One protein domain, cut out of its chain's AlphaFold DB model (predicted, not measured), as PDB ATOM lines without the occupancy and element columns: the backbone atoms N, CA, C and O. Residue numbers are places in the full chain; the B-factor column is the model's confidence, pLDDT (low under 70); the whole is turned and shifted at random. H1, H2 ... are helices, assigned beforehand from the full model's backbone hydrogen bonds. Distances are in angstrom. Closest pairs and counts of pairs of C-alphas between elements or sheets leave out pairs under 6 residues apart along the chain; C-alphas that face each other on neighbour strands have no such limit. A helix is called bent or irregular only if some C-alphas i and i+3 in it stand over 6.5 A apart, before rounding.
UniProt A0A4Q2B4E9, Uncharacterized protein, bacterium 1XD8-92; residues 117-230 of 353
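Overview. This is residues 117 to 230 of the 353 residues of an uncharacterized protein of bacterium 1XD8-92 (UniProt A0A4Q2B4E9). The long helix H4 is one bar of a flat, open frame, with H3 folded back along part of it as a hairpin. H1, H2 and H5 cluster off to one side with H6 near H1, H2 reaches toward H4, and residues 202 to 212 return from H4's end to H5. Look for 114 printed residues with six named helices, H1 to H6 in order, and no named strand: all helix. The whole is only just loose, close to extended, with a radius of gyration of the C-alphas of 19.5 A and spans of 57 by 48 by 22 A.

Arrangement. Start at H1, residues 117 to 126, a helical hairpin with H2, residues 128 to 142; the closest C-alphas, Glu 124 and Tyr 131, are 5.2 A apart. Next see H3, residues 145 to 160, a hairpin with H4, residues 165 to 201, at a shallow tilt of 34 degrees, only just short of steep; their closest C-alphas, Leu 159 and Leu 172, are 4.9 A apart. H2 and H4 are close but not clearly touching, 6.8 A between the closest C-alphas, Leu 141 and Val 184. H5, residues 213 to 220, touches H1, closest at C-alphas 117 and 218, 4.9 A. H6, residues 222 to 226, is close to H1 but not clearly touching, 7.5 A between the closest C-alphas, 118 and 225. Each O i to N i+4 pair is within hydrogen-bond range except in H3, with 8 of 12.

Along the chain. Find C-alpha 117 at (158.585, 225.309, 248.133), where H1 begins. H4 runs 52.7 A to C-alpha 201 at (175.168, 204.274, 218.739). H3 is irregular: C-alphas 154 and 157 are 7.9 A apart.

Size, cuts and confidence. The printed part has no cut. The link from H4 to H5 is long, 11 residues. Residues 156 to 162, 198 to 213 and 229 have pLDDT under 70.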
ATOM      1  N   ALA A 117     159.008 226.703 248.199       78.50
ATOM      2  CA  ALA A 117     158.585 225.309 248.133       78.50
ATOM      3  C   ALA A 117     157.062 225.134 248.256       78.50
ATOM      4  O   ALA A 117     156.475 224.354 247.515       78.50
ATOM      5  N   ALA A 118     156.394 225.913 249.111       77.81
ATOM      6  CA  ALA A 118     154.935 225.895 249.215       77.81
ATOM      7  C   ALA A 118     154.252 226.421 247.942       77.81
ATOM      8  O   ALA A 118     153.205 225.917 247.536       77.81
ATOM      9  N   ALA A 119     154.841 227.431 247.294       82.62
ATOM     10  CA  ALA A 119     154.355 227.930 246.011       82.62
ATOM     11  C   ALA A 119     154.549 226.895 244.889       82.62
ATOM     12  O   ALA A 119     153.640 226.702 244.085       82.62
ATOM     13  N   LEU A 120     155.688 226.196 244.874       82.81
ATOM     14  CA  LEU A 120     155.983 225.125 243.920       82.81
ATOM     15  C   LEU A 120     155.047 223.920 244.089       82.81
ATOM     16  O   LEU A 120     154.522 223.431 243.093       82.81
ATOM     17  N   LEU A 121     154.763 223.497 245.325       79.94
ATOM     18  CA  LEU A 121     153.801 222.424 245.618       79.94
ATOM     19  C   LEU A 121     152.386 222.777 245.143       79.94
ATOM     20  O   LEU A 121     151.705 221.981 244.498       79.94
ATOM     21  N   ARG A 122     151.950 224.017 245.395       81.50
ATOM     22  CA  ARG A 122     150.661 224.517 244.894       81.50
ATOM     23  C   ARG A 122     150.629 224.608 243.371       81.50
ATOM     24  O   ARG A 122     149.579 224.366 242.778       81.50
ATOM     25  N   LEU A 123     151.749 224.966 242.743       82.88
ATOM     26  CA  LEU A 123     151.878 225.018 241.290       82.88
ATOM     27  C   LEU A 123     151.783 223.622 240.672       82.88
ATOM     28  O   LEU A 123     151.052 223.468 239.702       82.88
ATOM     29  N   GLU A 124     152.465 222.618 241.230       79.06
ATOM     30  CA  GLU A 124     152.403 221.244 240.716       79.06
ATOM     31  C   GLU A 124     150.981 220.684 240.771       79.06
ATOM     32  O   GLU A 124     150.519 220.114 239.782       79.06
ATOM     33  N   ASN A 125     150.272 220.911 241.881       79.88
ATOM     34  CA  ASN A 125     148.887 220.472 242.017       79.88
ATOM     35  C   ASN A 125     147.945 221.226 241.059       79.88
ATOM     36  O   ASN A 125     147.104 220.625 240.399       79.88
ATOM     37  N   LYS A 126     148.111 222.549 240.910       80.12
ATOM     38  CA  LYS A 126     147.268 223.349 240.005       80.12
ATOM     39  C   LYS A 126     147.537 223.050 238.528       80.12
ATOM     40  O   LYS A 126     146.619 223.051 237.716       80.12
ATOM     41  N   SER A 127     148.802 222.888 238.154       81.69
ATOM     42  CA  SER A 127     149.212 222.642 236.775       81.69
ATOM     43  C   SER A 127     150.552 221.924 236.723       81.69
ATOM     44  O   SER A 127     151.632 222.524 236.723       81.69
ATOM     45  N   LYS A 128     150.466 220.606 236.568       78.06
ATOM     46  CA  LYS A 128     151.630 219.741 236.384       78.06
ATOM     47  C   LYS A 128     152.464 220.114 235.156       78.06
ATOM     48  O   LYS A 128     153.686 220.072 235.213       78.06
ATOM     49  N   PHE A 129     151.809 220.518 234.065       74.62
ATOM     50  CA  PHE A 129     152.491 220.949 232.843       74.62
ATOM     51  C   PHE A 129     153.353 222.192 233.081       74.62
ATOM     52  O   PHE A 129     154.530 222.188 232.726       74.62
ATOM     53  N   LEU A 130     152.799 223.234 233.713       76.62
ATOM     54  CA  LEU A 130     153.557 224.453 234.008       76.62
ATOM     55  C   LEU A 130     154.707 224.177 234.977       76.62
ATOM     56  O   LEU A 130     155.793 224.716 234.786       76.62
ATOM     57  N   TYR A 131     154.492 223.315 235.976       83.19
ATOM     58  CA  TYR A 131     155.552 222.877 236.882       83.19
ATOM     59  C   TYR A 131     156.703 222.200 236.125       83.19
ATOM     60  O   TYR A 131     157.858 222.591 236.291       83.19
ATOM     61  N   ASP A 132     156.404 221.225 235.261       78.06
ATOM     62  CA  ASP A 132     157.424 220.514 234.485       78.06
ATOM     63  C   ASP A 132     158.114 221.439 233.453       78.06
ATOM     64  O   ASP A 132     159.331 221.343 233.284       78.06
ATOM     65  N   LEU A 133     157.386 222.365 232.812       75.75
ATOM     66  CA  LEU A 133     157.942 223.354 231.874       75.75
ATOM     67  C   LEU A 133     158.893 224.332 232.573       75.75
ATOM     68  O   LEU A 133     160.018 224.531 232.122       75.75
ATOM     69  N   LEU A 134     158.463 224.926 233.687       81.44
ATOM     70  CA  LEU A 134     159.290 225.852 234.461       81.44
ATOM     71  C   LEU A 134     160.508 225.143 235.039       81.44
ATOM     72  O   LEU A 134     161.610 225.681 234.973       81.44
ATOM     73  N   ASN A 135     160.338 223.913 235.528       81.44
ATOM     74  CA  ASN A 135     161.470 223.113 235.955       81.44
ATOM     75  C   ASN A 135     162.435 222.877 234.780       81.44
ATOM     76  O   ASN A 135     163.635 223.004 234.963       81.44
ATOM     77  N   ALA A 136     161.947 222.576 233.572       78.31
ATOM     78  CA  ALA A 136     162.802 222.387 232.398       78.31
ATOM     79  C   ALA A 136     163.578 223.659 232.003       78.31
ATOM     80  O   ALA A 136     164.756 223.566 231.662       78.31
ATOM     81  N   ILE A 137     162.950 224.834 232.089       80.38
ATOM     82  CA  ILE A 137     163.612 226.125 231.844       80.38
ATOM     83  C   ILE A 137     164.700 226.370 232.895       80.38
ATOM     84  O   ILE A 137     165.834 226.686 232.550       80.38
ATOM     85  N   VAL A 138     164.391 226.175 234.178       81.81
ATOM     86  CA  VAL A 138     165.358 226.369 235.270       81.81
ATOM     87  C   VAL A 138     166.509 225.363 235.177       81.81
ATOM     88  O   VAL A 138     167.669 225.735 235.330       81.81
ATOM     89  N   ASP A 139     166.219 224.105 234.843       79.50
ATOM     90  CA  ASP A 139     167.218 223.082 234.531       79.50
ATOM     91  C   ASP A 139     168.159 223.533 233.400       79.50
ATOM     92  O   ASP A 139     169.367 223.305 233.482       79.50
ATOM     93  N   LEU A 140     167.608 224.128 232.334       79.88
ATOM     94  CA  LEU A 140     168.367 224.601 231.177       79.88
ATOM     95  C   LEU A 140     169.249 225.806 231.515       79.88
ATOM     96  O   LEU A 140     170.298 225.958 230.908       79.88
ATOM     97  N   LEU A 141     168.850 226.627 232.483       82.56
ATOM     98  CA  LEU A 141     169.619 227.785 232.938       82.56
ATOM     99  C   LEU A 141     170.722 227.395 233.935       82.56
ATOM    100  O   LEU A 141     171.836 227.901 233.869       82.56
ATOM    101  N   ILE A 142     170.465 226.445 234.834       82.25
ATOM    102  CA  ILE A 142     171.435 226.087 235.881       82.25
ATOM    103  C   ILE A 142     172.538 225.157 235.360       82.25
ATOM    104  O   ILE A 142     173.698 225.299 235.741       82.25
ATOM    105  N   LYS A 143     172.218 224.195 234.486       81.38
ATOM    106  CA  LYS A 143     173.204 223.205 234.002       81.38
ATOM    107  C   LYS A 143     174.377 223.792 233.202       81.38
ATOM    108  O   LYS A 143     175.460 223.225 233.303       81.38
ATOM    109  N   PRO A 144     174.220 224.894 232.450       86.75
ATOM    110  CA  PRO A 144     175.330 225.596 231.812       86.75
ATOM    111  C   PRO A 144     176.270 226.313 232.780       86.75
ATOM    112  O   PRO A 144     177.352 226.714 232.364       86.75
ATOM    113  N   PHE A 145     175.912 226.471 234.061       86.19
ATOM    114  CA  PHE A 145     176.705 227.248 235.017       86.19
ATOM    115  C   PHE A 145     178.178 226.801 235.135       86.19
ATOM    116  O   PHE A 145     179.050 227.663 235.133       86.19
ATOM    117  N   PRO A 146     178.529 225.499 235.154       85.50
ATOM    118  CA  PRO A 146     179.932 225.081 235.139       85.50
ATOM    119  C   PRO A 146     180.680 225.488 233.859       85.50
ATOM    120  O   PRO A 146     181.843 225.878 233.928       85.50
ATOM    121  N   ILE A 147     180.014 225.436 232.697       85.81
ATOM    122  CA  ILE A 147     180.577 225.882 231.410       85.81
ATOM    123  C   ILE A 147     180.777 227.399 231.442       85.81
ATOM    124  O   ILE A 147     181.816 227.892 231.019       85.81
ATOM    125  N   TYR A 148     179.813 228.125 232.004       88.38
ATOM    126  CA  TYR A 148     179.897 229.564 232.212       88.38
ATOM    127  C   TYR A 148     181.083 229.950 233.101       88.38
ATOM    128  O   TYR A 148     181.899 230.773 232.700       88.38
ATOM    129  N   VAL A 149     181.230 229.312 234.266       87.69
ATOM    130  CA  VAL A 149     182.367 229.538 235.170       87.69
ATOM    131  C   VAL A 149     183.687 229.254 234.452       87.69
ATOM    132  O   VAL A 149     184.612 230.057 234.532       87.69
ATOM    133  N   TRP A 150     183.769 228.163 233.686       87.56
ATOM    134  CA  TRP A 150     184.956 227.844 232.891       87.56
ATOM    135  C   TRP A 150     185.268 228.903 231.817       87.56
ATOM    136  O   TRP A 150     186.423 229.308 231.673       87.56
ATOM    137  N   LEU A 151     184.254 229.397 231.102       85.38
ATOM    138  CA  LEU A 151     184.401 230.465 230.107       85.38
ATOM    139  C   LEU A 151     184.873 231.778 230.739       85.38
ATOM    140  O   LEU A 151     185.743 232.439 230.172       85.38
ATOM    141  N   LEU A 152     184.351 232.123 231.918       86.81
ATOM    142  CA  LEU A 152     184.800 233.288 232.679       86.81
ATOM    143  C   LEU A 152     186.252 233.144 233.141       86.81
ATOM    144  O   LEU A 152     187.017 234.093 233.012       86.81
ATOM    145  N   PHE A 153     186.668 231.972 233.628       85.00
ATOM    146  CA  PHE A 153     188.067 231.750 234.011       85.00
ATOM    147  C   PHE A 153     189.023 231.867 232.821       85.00
ATOM    148  O   PHE A 153     190.115 232.410 232.964       85.00
ATOM    149  N   LYS A 154     188.625 231.365 231.649       83.19
ATOM    150  CA  LYS A 154     189.487 231.349 230.462       83.19
ATOM    151  C   LYS A 154     189.562 232.705 229.758       83.19
ATOM    152  O   LYS A 154     190.628 233.082 229.286       83.19
ATOM    153  N   ASN A 155     188.442 233.421 229.679       79.06
ATOM    154  CA  ASN A 155     188.310 234.621 228.850       79.06
ATOM    155  C   ASN A 155     188.008 235.897 229.660       79.06
ATOM    156  O   ASN A 155     187.795 236.961 229.082       79.06
ATOM    157  N   GLY A 156     188.000 235.816 230.994       68.50
ATOM    158  CA  GLY A 156     187.592 236.909 231.880       68.50
ATOM    159  C   GLY A 156     188.478 238.150 231.823       68.50
ATOM    160  O   GLY A 156     188.022 239.232 232.180       68.50
ATOM    161  N   GLY A 157     189.705 238.037 231.304       67.56
ATOM    162  CA  GLY A 157     190.584 239.189 231.078       67.56
ATOM    163  C   GLY A 157     189.990 240.232 230.121       67.56
ATOM    164  O   GLY A 157     190.265 241.418 230.267       67.56
ATOM    165  N   HIS A 158     189.114 239.825 229.197       68.44
ATOM    166  CA  HIS A 158     188.463 240.733 228.245       68.44
ATOM    167  C   HIS A 158     187.253 241.485 228.830       68.44
ATOM    168  O   HIS A 158     186.735 242.396 228.186       68.44
ATOM    169  N   LEU A 159     186.804 241.136 230.043       69.62
ATOM    170  CA  LEU A 159     185.635 241.749 230.695       69.62
ATOM    171  C   LEU A 159     185.886 243.180 231.184       69.62
ATOM    172  O   LEU A 159     184.933 243.916 231.420       69.62
ATOM    173  N   PHE A 160     187.153 243.573 231.327       68.69
ATOM    174  CA  PHE A 160     187.568 244.882 231.834       68.69
ATOM    175  C   PHE A 160     188.069 245.813 230.721       68.69
ATOM    176  O   PHE A 160     188.936 246.647 230.952       68.69
ATOM    177  N   SER A 161     187.530 245.686 229.507       64.44
ATOM    178  CA  SER A 161     187.814 246.620 228.411       64.44
ATOM    179  C   SER A 161     187.000 247.915 228.564       64.44
ATOM    180  O   SER A 161     185.887 247.883 229.091       64.44
ATOM    181  N   GLY A 162     187.552 249.055 228.151       65.31
ATOM    182  CA  GLY A 162     186.926 250.378 228.257       65.31
ATOM    183  C   GLY A 162     187.946 251.470 228.572       65.31
ATOM    184  O   GLY A 162     188.984 251.189 229.158       65.31
ATOM    185  N   GLU A 163     187.670 252.708 228.169       77.12
ATOM    186  CA  GLU A 163     188.541 253.852 228.490       77.12
ATOM    187  C   GLU A 163     188.112 254.525 229.805       77.12
ATOM    188  O   GLU A 163     188.926 255.111 230.516       77.12
ATOM    189  N   ASN A 164     186.825 254.395 230.164       85.50
ATOM    190  CA  ASN A 164     186.200 255.120 231.271       85.50
ATOM    191  C   ASN A 164     185.438 254.167 232.210       85.50
ATOM    192  O   ASN A 164     184.920 253.136 231.780       85.50
ATOM    193  N   ALA A 165     185.242 254.555 233.477       81.75
ATOM    194  CA  ALA A 165     184.560 253.733 234.491       81.75
ATOM    195  C   ALA A 165     183.143 253.267 234.088       81.75
ATOM    196  O   ALA A 165     182.764 252.126 234.349       81.75
ATOM    197  N   VAL A 166     182.368 254.121 233.407       80.56
ATOM    198  CA  VAL A 166     181.026 253.767 232.905       80.56
ATOM    199  C   VAL A 166     181.109 252.721 231.793       80.56
ATOM    200  O   VAL A 166     180.320 251.779 231.774       80.56
ATOM    201  N   GLN A 167     182.083 252.849 230.889       79.62
ATOM    202  CA  GLN A 167     182.298 251.873 229.824       79.62
ATOM    203  C   GLN A 167     182.773 250.537 230.399       79.62
ATOM    204  O   GLN A 167     182.203 249.513 230.045       79.62
ATOM    205  N   HIS A 168     183.718 250.540 231.343       79.56
ATOM    206  CA  HIS A 168     184.145 249.325 232.044       79.56
ATOM    207  C   HIS A 168     182.979 248.605 232.719       79.56
ATOM    208  O   HIS A 168     182.852 247.389 232.602       79.56
ATOM    209  N   PHE A 169     182.100 249.346 233.397       82.69
ATOM    210  CA  PHE A 169     180.920 248.763 234.026       82.69
ATOM    211  C   PHE A 169     179.963 248.147 232.994       82.69
ATOM    212  O   PHE A 169     179.495 247.025 233.177       82.69
ATOM    213  N   LEU A 170     179.706 248.845 231.884       83.69
ATOM    214  CA  LEU A 170     178.850 248.338 230.810       83.69
ATOM    215  C   LEU A 170     179.447 247.099 230.127       83.69
ATOM    216  O   LEU A 170     178.735 246.112 229.950       83.69
ATOM    217  N   PHE A 171     180.741 247.109 229.797       82.81
ATOM    218  CA  PHE A 171     181.435 245.959 229.207       82.81
ATOM    219  C   PHE A 171     181.471 244.760 230.152       82.81
ATOM    220  O   PHE A 171     181.278 243.632 229.703       82.81
ATOM    221  N   LEU A 172     181.623 244.991 231.456       84.06
ATOM    222  CA  LEU A 172     181.561 243.937 232.460       84.06
ATOM    223  C   LEU A 172     180.167 243.303 232.514       84.06
ATOM    224  O   LEU A 172     180.051 242.082 232.444       84.06
ATOM    225  N   VAL A 173     179.098 244.103 232.587       84.94
ATOM    226  CA  VAL A 173     177.720 243.582 232.649       84.94
ATOM    227  C   VAL A 173     177.344 242.848 231.359       84.94
ATOM    228  O   VAL A 173     176.850 241.719 231.412       84.94
ATOM    229  N   ILE A 174     177.609 243.456 230.200       86.38
ATOM    230  CA  ILE A 174     177.319 242.860 228.889       86.38
ATOM    231  C   ILE A 174     178.161 241.602 228.679       86.38
ATOM    232  O   ILE A 174     177.642 240.596 228.202       86.38
ATOM    233  N   GLY A 175     179.431 241.620 229.075       83.81
ATOM    234  CA  GLY A 175     180.325 240.476 228.971       83.81
ATOM    235  C   GLY A 175     179.895 239.313 229.863       83.81
ATOM    236  O   GLY A 175     179.821 238.179 229.393       83.81
ATOM    237  N   LEU A 176     179.526 239.573 231.122       87.81
ATOM    238  CA  LEU A 176     179.009 238.543 232.031       87.81
ATOM    239  C   LEU A 176     177.723 237.900 231.497       87.81
ATOM    240  O   LEU A 176     177.589 236.677 231.565       87.81
ATOM    241  N   LEU A 177     176.801 238.701 230.952       87.38
ATOM    242  CA  LEU A 177     175.572 238.205 230.327       87.38
ATOM    243  C   LEU A 177     175.867 237.434 229.034       87.38
ATOM    244  O   LEU A 177     175.336 236.344 228.834       87.38
ATOM    245  N   GLY A 178     176.748 237.964 228.187       86.06
ATOM    246  CA  GLY A 178     177.147 237.361 226.919       86.06
ATOM    247  C   GLY A 178     177.806 235.997 227.105       86.06
ATOM    248  O   GLY A 178     177.397 235.032 226.463       86.06
ATOM    249  N   TYR A 179     178.753 235.866 228.042       88.12
ATOM    250  CA  TYR A 179     179.364 234.569 228.357       88.12
ATOM    251  C   TYR A 179     178.356 233.564 228.910       88.12
ATOM    252  O   TYR A 179     178.487 232.368 228.647       88.12
ATOM    253  N   TYR A 180     177.354 234.019 229.663       89.19
ATOM    254  CA  TYR A 180     176.319 233.132 230.185       89.19
ATOM    255  C   TYR A 180     175.403 232.623 229.070       89.19
ATOM    256  O   TYR A 180     175.171 231.419 228.979       89.19
ATOM    257  N   ILE A 181     174.947 233.507 228.178       88.56
ATOM    258  CA  ILE A 181     174.159 233.121 226.998       88.56
ATOM    259  C   ILE A 181     174.963 232.152 226.125       88.56
ATOM    260  O   ILE A 181     174.457 231.091 225.766       88.56
ATOM    261  N   TYR A 182     176.243 232.445 225.883       87.62
ATOM    262  CA  TYR A 182     177.130 231.564 225.127       87.62
ATOM    263  C   TYR A 182     177.294 230.185 225.788       87.62
ATOM    264  O   TYR A 182     177.293 229.158 225.109       87.62
ATOM    265  N   ALA A 183     177.371 230.123 227.121       89.50
ATOM    266  CA  ALA A 183     177.396 228.857 227.851       89.50
ATOM    267  C   ALA A 183     176.094 228.058 227.669       89.50
ATOM    268  O   ALA A 183     176.143 226.836 227.501       89.50
ATOM    269  N   VAL A 184     174.938 228.734 227.694       88.06
ATOM    270  CA  VAL A 184     173.624 228.118 227.446       88.06
ATOM    271  C   VAL A 184     173.555 227.565 226.022       88.06
ATOM    272  O   VAL A 184     173.189 226.404 225.845       88.06
ATOM    273  N   GLU A 185     173.959 228.346 225.018       86.88
ATOM    274  CA  GLU A 185     174.007 227.913 223.615       86.88
ATOM    275  C   GLU A 185     174.917 226.696 223.430       86.88
ATOM    276  O   GLU A 185     174.498 225.682 222.866       86.88
ATOM    277  N   PHE A 186     176.134 226.750 223.976       88.38
ATOM    278  CA  PHE A 186     177.083 225.641 223.915       88.38
ATOM    279  C   PHE A 186     176.514 224.373 224.563       88.38
ATOM    280  O   PHE A 186     176.630 223.277 224.011       88.38
ATOM    281  N   TYR A 187     175.847 224.509 225.711       86.81
ATOM    282  CA  TYR A 187     175.192 223.393 226.385       86.81
ATOM    283  C   TYR A 187     174.043 222.800 225.554       86.81
ATOM    284  O   TYR A 187     173.921 221.577 225.468       86.81
ATOM    285  N   VAL A 188     173.226 223.628 224.893       85.50
ATOM    286  CA  VAL A 188     172.160 223.158 223.990       85.50
ATOM    287  C   VAL A 188     172.745 222.393 222.803       85.50
ATOM    288  O   VAL A 188     172.288 221.287 222.510       85.50
ATOM    289  N   ILE A 189     173.789 222.922 222.160       86.50
ATOM    290  CA  ILE A 189     174.479 222.248 221.050       86.50
ATOM    291  C   ILE A 189     175.056 220.907 221.518       86.50
ATOM    292  O   ILE A 189     174.880 219.884 220.855       86.50
ATOM    293  N   PHE A 190     175.680 220.875 222.697       86.94
ATOM    294  CA  PHE A 190     176.184 219.641 223.293       86.94
ATOM    295  C   PHE A 190     175.070 218.603 223.506       86.94
ATOM    296  O   PHE A 190     175.251 217.430 223.169       86.94
ATOM    297  N   LEU A 191     173.895 219.011 224.000       83.44
ATOM    298  CA  LEU A 191     172.740 218.116 224.137       83.44
ATOM    299  C   LEU A 191     172.280 217.542 222.793       83.44
ATOM    300  O   LEU A 191     171.966 216.351 222.721       83.44
ATOM    301  N   VAL A 192     172.274 218.355 221.731       81.00
ATOM    302  CA  VAL A 192     171.941 217.904 220.371       81.00
ATOM    303  C   VAL A 192     172.950 216.862 219.890       81.00
ATOM    304  O   VAL A 192     172.546 215.795 219.435       81.00
ATOM    305  N   ILE A 193     174.250 217.109 220.062       83.50
ATOM    306  CA  ILE A 193     175.306 216.159 219.678       83.50
ATOM    307  C   ILE A 193     175.151 214.835 220.439       83.50
ATOM    308  O   ILE A 193     175.180 213.766 219.828       83.50
ATOM    309  N   VAL A 194     174.920 214.878 221.754       79.50
ATOM    310  CA  VAL A 194     174.667 213.671 222.560       79.50
ATOM    311  C   VAL A 194     173.446 212.909 222.044       79.50
ATOM    312  O   VAL A 194     173.455 211.675 222.016       79.50
ATOM    313  N   GLN A 195     172.397 213.616 221.623       72.81
ATOM    314  CA  GLN A 195     171.197 212.999 221.071       72.81
ATOM    315  C   GLN A 195     171.454 212.356 219.699       72.81
ATOM    316  O   GLN A 195     170.985 211.243 219.464       72.81
ATOM    317  N   ILE A 196     172.246 212.999 218.836       76.44
ATOM    318  CA  ILE A 196     172.683 212.452 217.543       76.44
ATOM    319  C   ILE A 196     173.515 211.182 217.761       76.44
ATOM    320  O   ILE A 196     173.187 210.132 217.213       76.44
ATOM    321  N   ILE A 197     174.534 211.230 218.626       75.00
ATOM    322  CA  ILE A 197     175.362 210.059 218.960       75.00
ATOM    323  C   ILE A 197     174.488 208.923 219.495       75.00
ATOM    324  O   ILE A 197     174.678 207.766 219.129       75.00
ATOM    325  N   ARG A 198     173.492 209.225 220.335       62.25
ATOM    326  CA  ARG A 198     172.548 208.210 220.819       62.25
ATOM    327  C   ARG A 198     171.711 207.599 219.710       62.25
ATOM    328  O   ARG A 198     171.494 206.395 219.765       62.25
ATOM    329  N   LEU A 199     171.257 208.389 218.744       64.88
ATOM    330  CA  LEU A 199     170.465 207.898 217.618       64.88
ATOM    331  C   LEU A 199     171.247 206.858 216.806       64.88
ATOM    332  O   LEU A 199     170.678 205.838 216.426       64.88
ATOM    333  N   PHE A 200     172.551 207.074 216.618       63.78
ATOM    334  CA  PHE A 200     173.409 206.171 215.847       63.78
ATOM    335  C   PHE A 200     174.024 205.019 216.661       63.78
ATOM    336  O   PHE A 200     174.179 203.921 216.135       63.78
ATOM    337  N   VAL A 201     174.377 205.234 217.933       60.69
ATOM    338  CA  VAL A 201     175.168 204.274 218.739       60.69
ATOM    339  C   VAL A 201     174.332 203.551 219.802       60.69
ATOM    340  O   VAL A 201     174.649 202.426 220.188       60.69
ATOM    341  N   CYS A 202     173.265 204.167 220.315       52.66
ATOM    342  CA  CYS A 202     172.471 203.614 221.411       52.66
ATOM    343  C   CYS A 202     171.098 203.139 220.925       52.66
ATOM    344  O   CYS A 202     170.142 203.911 220.892       52.66
ATOM    345  N   GLU A 203     170.949 201.832 220.694       51.97
ATOM    346  CA  GLU A 203     169.621 201.214 220.641       51.97
ATOM    347  C   GLU A 203     168.905 201.437 221.994       51.97
ATOM    348  O   GLU A 203     169.174 200.771 222.994       51.97
ATOM    349  N   TYR A 204     167.976 202.397 222.022       48.84
ATOM    350  CA  TYR A 204     166.943 202.564 223.051       48.84
ATOM    351  C   TYR A 204     167.412 202.831 224.493       48.84
ATOM    352  O   TYR A 204     166.947 202.197 225.444       48.84
ATOM    353  N   LYS A 205     168.234 203.865 224.711       45.53
ATOM    354  CA  LYS A 205     168.307 204.503 226.039       45.53
ATOM    355  C   LYS A 205     167.758 205.927 225.980       45.53
ATOM    356  O   LYS A 205     168.428 206.794 225.415       45.53
ATOM    357  N   PRO A 206     166.590 206.214 226.591       45.03
ATOM    358  CA  PRO A 206     166.117 207.588 226.682       45.03
ATOM    359  C   PRO A 206     167.150 208.422 227.458       45.03
ATOM    360  O   PRO A 206     167.641 208.012 228.517       45.03
ATOM    361  N   LEU A 207     167.557 209.563 226.892       40.53
ATOM    362  CA  LEU A 207     168.391 210.549 227.580       40.53
ATOM    363  C   LEU A 207     167.484 211.279 228.547       40.53
ATOM    364  O   LEU A 207     166.739 212.180 228.190       40.53
ATOM    365  N   VAL A 208     167.516 210.815 229.784       47.12
ATOM    366  CA  VAL A 208     166.686 211.348 230.841       47.12
ATOM    367  C   VAL A 208     167.560 212.232 231.729       47.12
ATOM    368  O   VAL A 208     167.976 211.816 232.807       47.12
ATOM    369  N   ILE A 209     167.886 213.442 231.261       43.44
ATOM    370  CA  ILE A 209     168.567 214.454 232.086       43.44
ATOM    371  C   ILE A 209     167.498 215.256 232.837       43.44
ATOM    372  O   ILE A 209     167.246 216.418 232.532       43.44
ATOM    373  N   TYR A 210     166.855 214.635 233.827       54.16
ATOM    374  CA  TYR A 210     166.017 215.374 234.773       54.16
ATOM    375  C   TYR A 210     166.871 215.757 235.976       54.16
ATOM    376  O   TYR A 210     167.079 214.930 236.866       54.16
ATOM    377  N   PHE A 211     167.357 216.993 236.018       51.78
ATOM    378  CA  PHE A 211     167.905 217.549 237.248       51.78
ATOM    379  C   PHE A 211     166.802 218.387 237.868       51.78
ATOM    380  O   PHE A 211     166.892 219.592 237.826       51.78
ATOM    381  N   ARG A 212     165.729 217.772 238.381       66.81
ATOM    382  CA  ARG A 212     164.560 218.536 238.831       66.81
ATOM    383  C   ARG A 212     164.893 219.444 240.008       66.81
ATOM    384  O   ARG A 212     164.831 219.022 241.161       66.81
ATOM    385  N   VAL A 213     165.245 220.685 239.696       69.56
ATOM    386  CA  VAL A 213     165.639 221.712 240.657       69.56
ATOM    387  C   VAL A 213     164.506 221.943 241.648       69.56
ATOM    388  O   VAL A 213     164.753 222.059 242.846       69.56
ATOM    389  N   PHE A 214     163.258 221.912 241.180       78.69
ATOM    390  CA  PHE A 214     162.093 222.098 242.038       78.69
ATOM    391  C   PHE A 214     161.913 220.951 243.040       78.69
ATOM    392  O   PHE A 214     161.723 221.225 244.223       78.69
ATOM    393  N   ASP A 215     162.094 219.690 242.625       80.12
ATOM    394  CA  ASP A 215     162.053 218.536 243.540       80.12
ATOM    395  C   ASP A 215     163.154 218.655 244.623       80.12
ATOM    396  O   ASP A 215     162.951 218.284 245.780       80.12
ATOM    397  N   ILE A 216     164.331 219.200 244.276       76.12
ATOM    398  CA  ILE A 216     165.431 219.440 245.228       76.12
ATOM    399  C   ILE A 216     165.066 220.557 246.213       76.12
ATOM    400  O   ILE A 216     165.260 220.378 247.415       76.12
ATOM    401  N   ILE A 217     164.522 221.676 245.727       77.06
ATOM    402  CA  ILE A 217     164.090 222.811 246.560       77.06
ATOM    403  C   ILE A 217     163.000 222.375 247.548       77.06
ATOM    404  O   ILE A 217     163.082 222.703 248.735       77.06
ATOM    405  N   ILE A 218     162.009 221.605 247.085       81.31
ATOM    406  CA  ILE A 218     160.933 221.064 247.927       81.31
ATOM    407  C   ILE A 218     161.516 220.130 248.991       81.31
ATOM    408  O   ILE A 218     161.220 220.289 250.175       81.31
ATOM    409  N   ARG A 219     162.422 219.221 248.604       81.19
ATOM    410  CA  ARG A 219     163.082 218.298 249.537       81.19
ATOM    411  C   ARG A 219     163.900 219.021 250.608       81.19
ATOM    412  O   ARG A 219     163.812 218.653 251.773       81.19
ATOM    413  N   LEU A 220     164.684 220.034 250.231       77.94
ATOM    414  CA  LEU A 220     165.469 220.837 251.180       77.94
ATOM    415  C   LEU A 220     164.580 221.647 252.134       77.94
ATOM    416  O   LEU A 220     164.995 221.968 253.240       77.94
ATOM    417  N   SER A 221     163.348 221.951 251.724       79.31
ATOM    418  CA  SER A 221     162.386 222.712 252.528       79.31
ATOM    419  C   SER A 221     161.459 221.832 253.376       79.31
ATOM    420  O   SER A 221     160.603 222.370 254.073       79.31
ATOM    421  N   ARG A 222     161.611 220.499 253.332       78.94
ATOM    422  CA  ARG A 222     160.709 219.520 253.963       78.94
ATOM    423  C   ARG A 222     160.491 219.778 255.450       78.94
ATOM    424  O   ARG A 222     159.353 219.934 255.873       78.94
ATOM    425  N   GLU A 223     161.567 219.866 256.227       75.94
ATOM    426  CA  GLU A 223     161.484 220.077 257.681       75.94
ATOM    427  C   GLU A 223     160.782 221.393 258.020       75.94
ATOM    428  O   GLU A 223     159.936 221.447 258.906       75.94
ATOM    429  N   LYS A 224     161.063 222.448 257.249       76.31
ATOM    430  CA  LYS A 224     160.422 223.753 257.425       76.31
ATOM    431  C   LYS A 224     158.922 223.714 257.114       76.31
ATOM    432  O   LYS A 224     158.157 224.386 257.796       76.31
ATOM    433  N   ILE A 225     158.511 222.947 256.103       74.88
ATOM    434  CA  ILE A 225     157.100 222.786 255.722       74.88
ATOM    435  C   ILE A 225     156.324 222.033 256.806       74.88
ATOM    436  O   ILE A 225     155.251 222.483 257.198       74.88
ATOM    437  N   VAL A 226     156.880 220.930 257.312       74.38
ATOM    438  CA  VAL A 226     156.245 220.115 258.362       74.38
ATOM    439  C   VAL A 226     156.118 220.918 259.662       74.38
ATOM    440  O   VAL A 226     155.057 220.948 260.276       74.38
ATOM    441  N   ASN A 227     157.153 221.676 260.030       71.50
ATOM    442  CA  ASN A 227     157.151 222.494 261.247       71.50
ATOM    443  C   ASN A 227     156.249 223.745 261.161       71.50
ATOM    444  O   ASN A 227     156.000 224.397 262.174       71.50
ATOM    445  N   GLU A 228     155.754 224.118 259.974       70.38
ATOM    446  CA  GLU A 228     154.880 225.285 259.785       70.38
ATOM    447  C   GLU A 228     153.412 225.036 260.204       70.38
ATOM    448  O   GLU A 228     152.611 225.985 260.167       70.38
ATOM    449  N   ASN A 229     153.073 223.799 260.617       61.53
ATOM    450  CA  ASN A 229     151.732 223.324 260.998       61.53
ATOM    451  C   ASN A 229     150.656 223.725 259.974       61.53
ATOM    452  O   ASN A 229     149.569 224.191 260.324       61.53
ATOM    453  N   ASN A 230     150.984 223.613 258.684       70.75
ATOM    454  CA  ASN A 230     150.066 223.902 257.592       70.75
ATOM    455  C   ASN A 230     149.665 222.605 256.888       70.75
ATOM    456  O   ASN A 230     150.317 222.190 255.930       70.75
TER     457      ASN A 230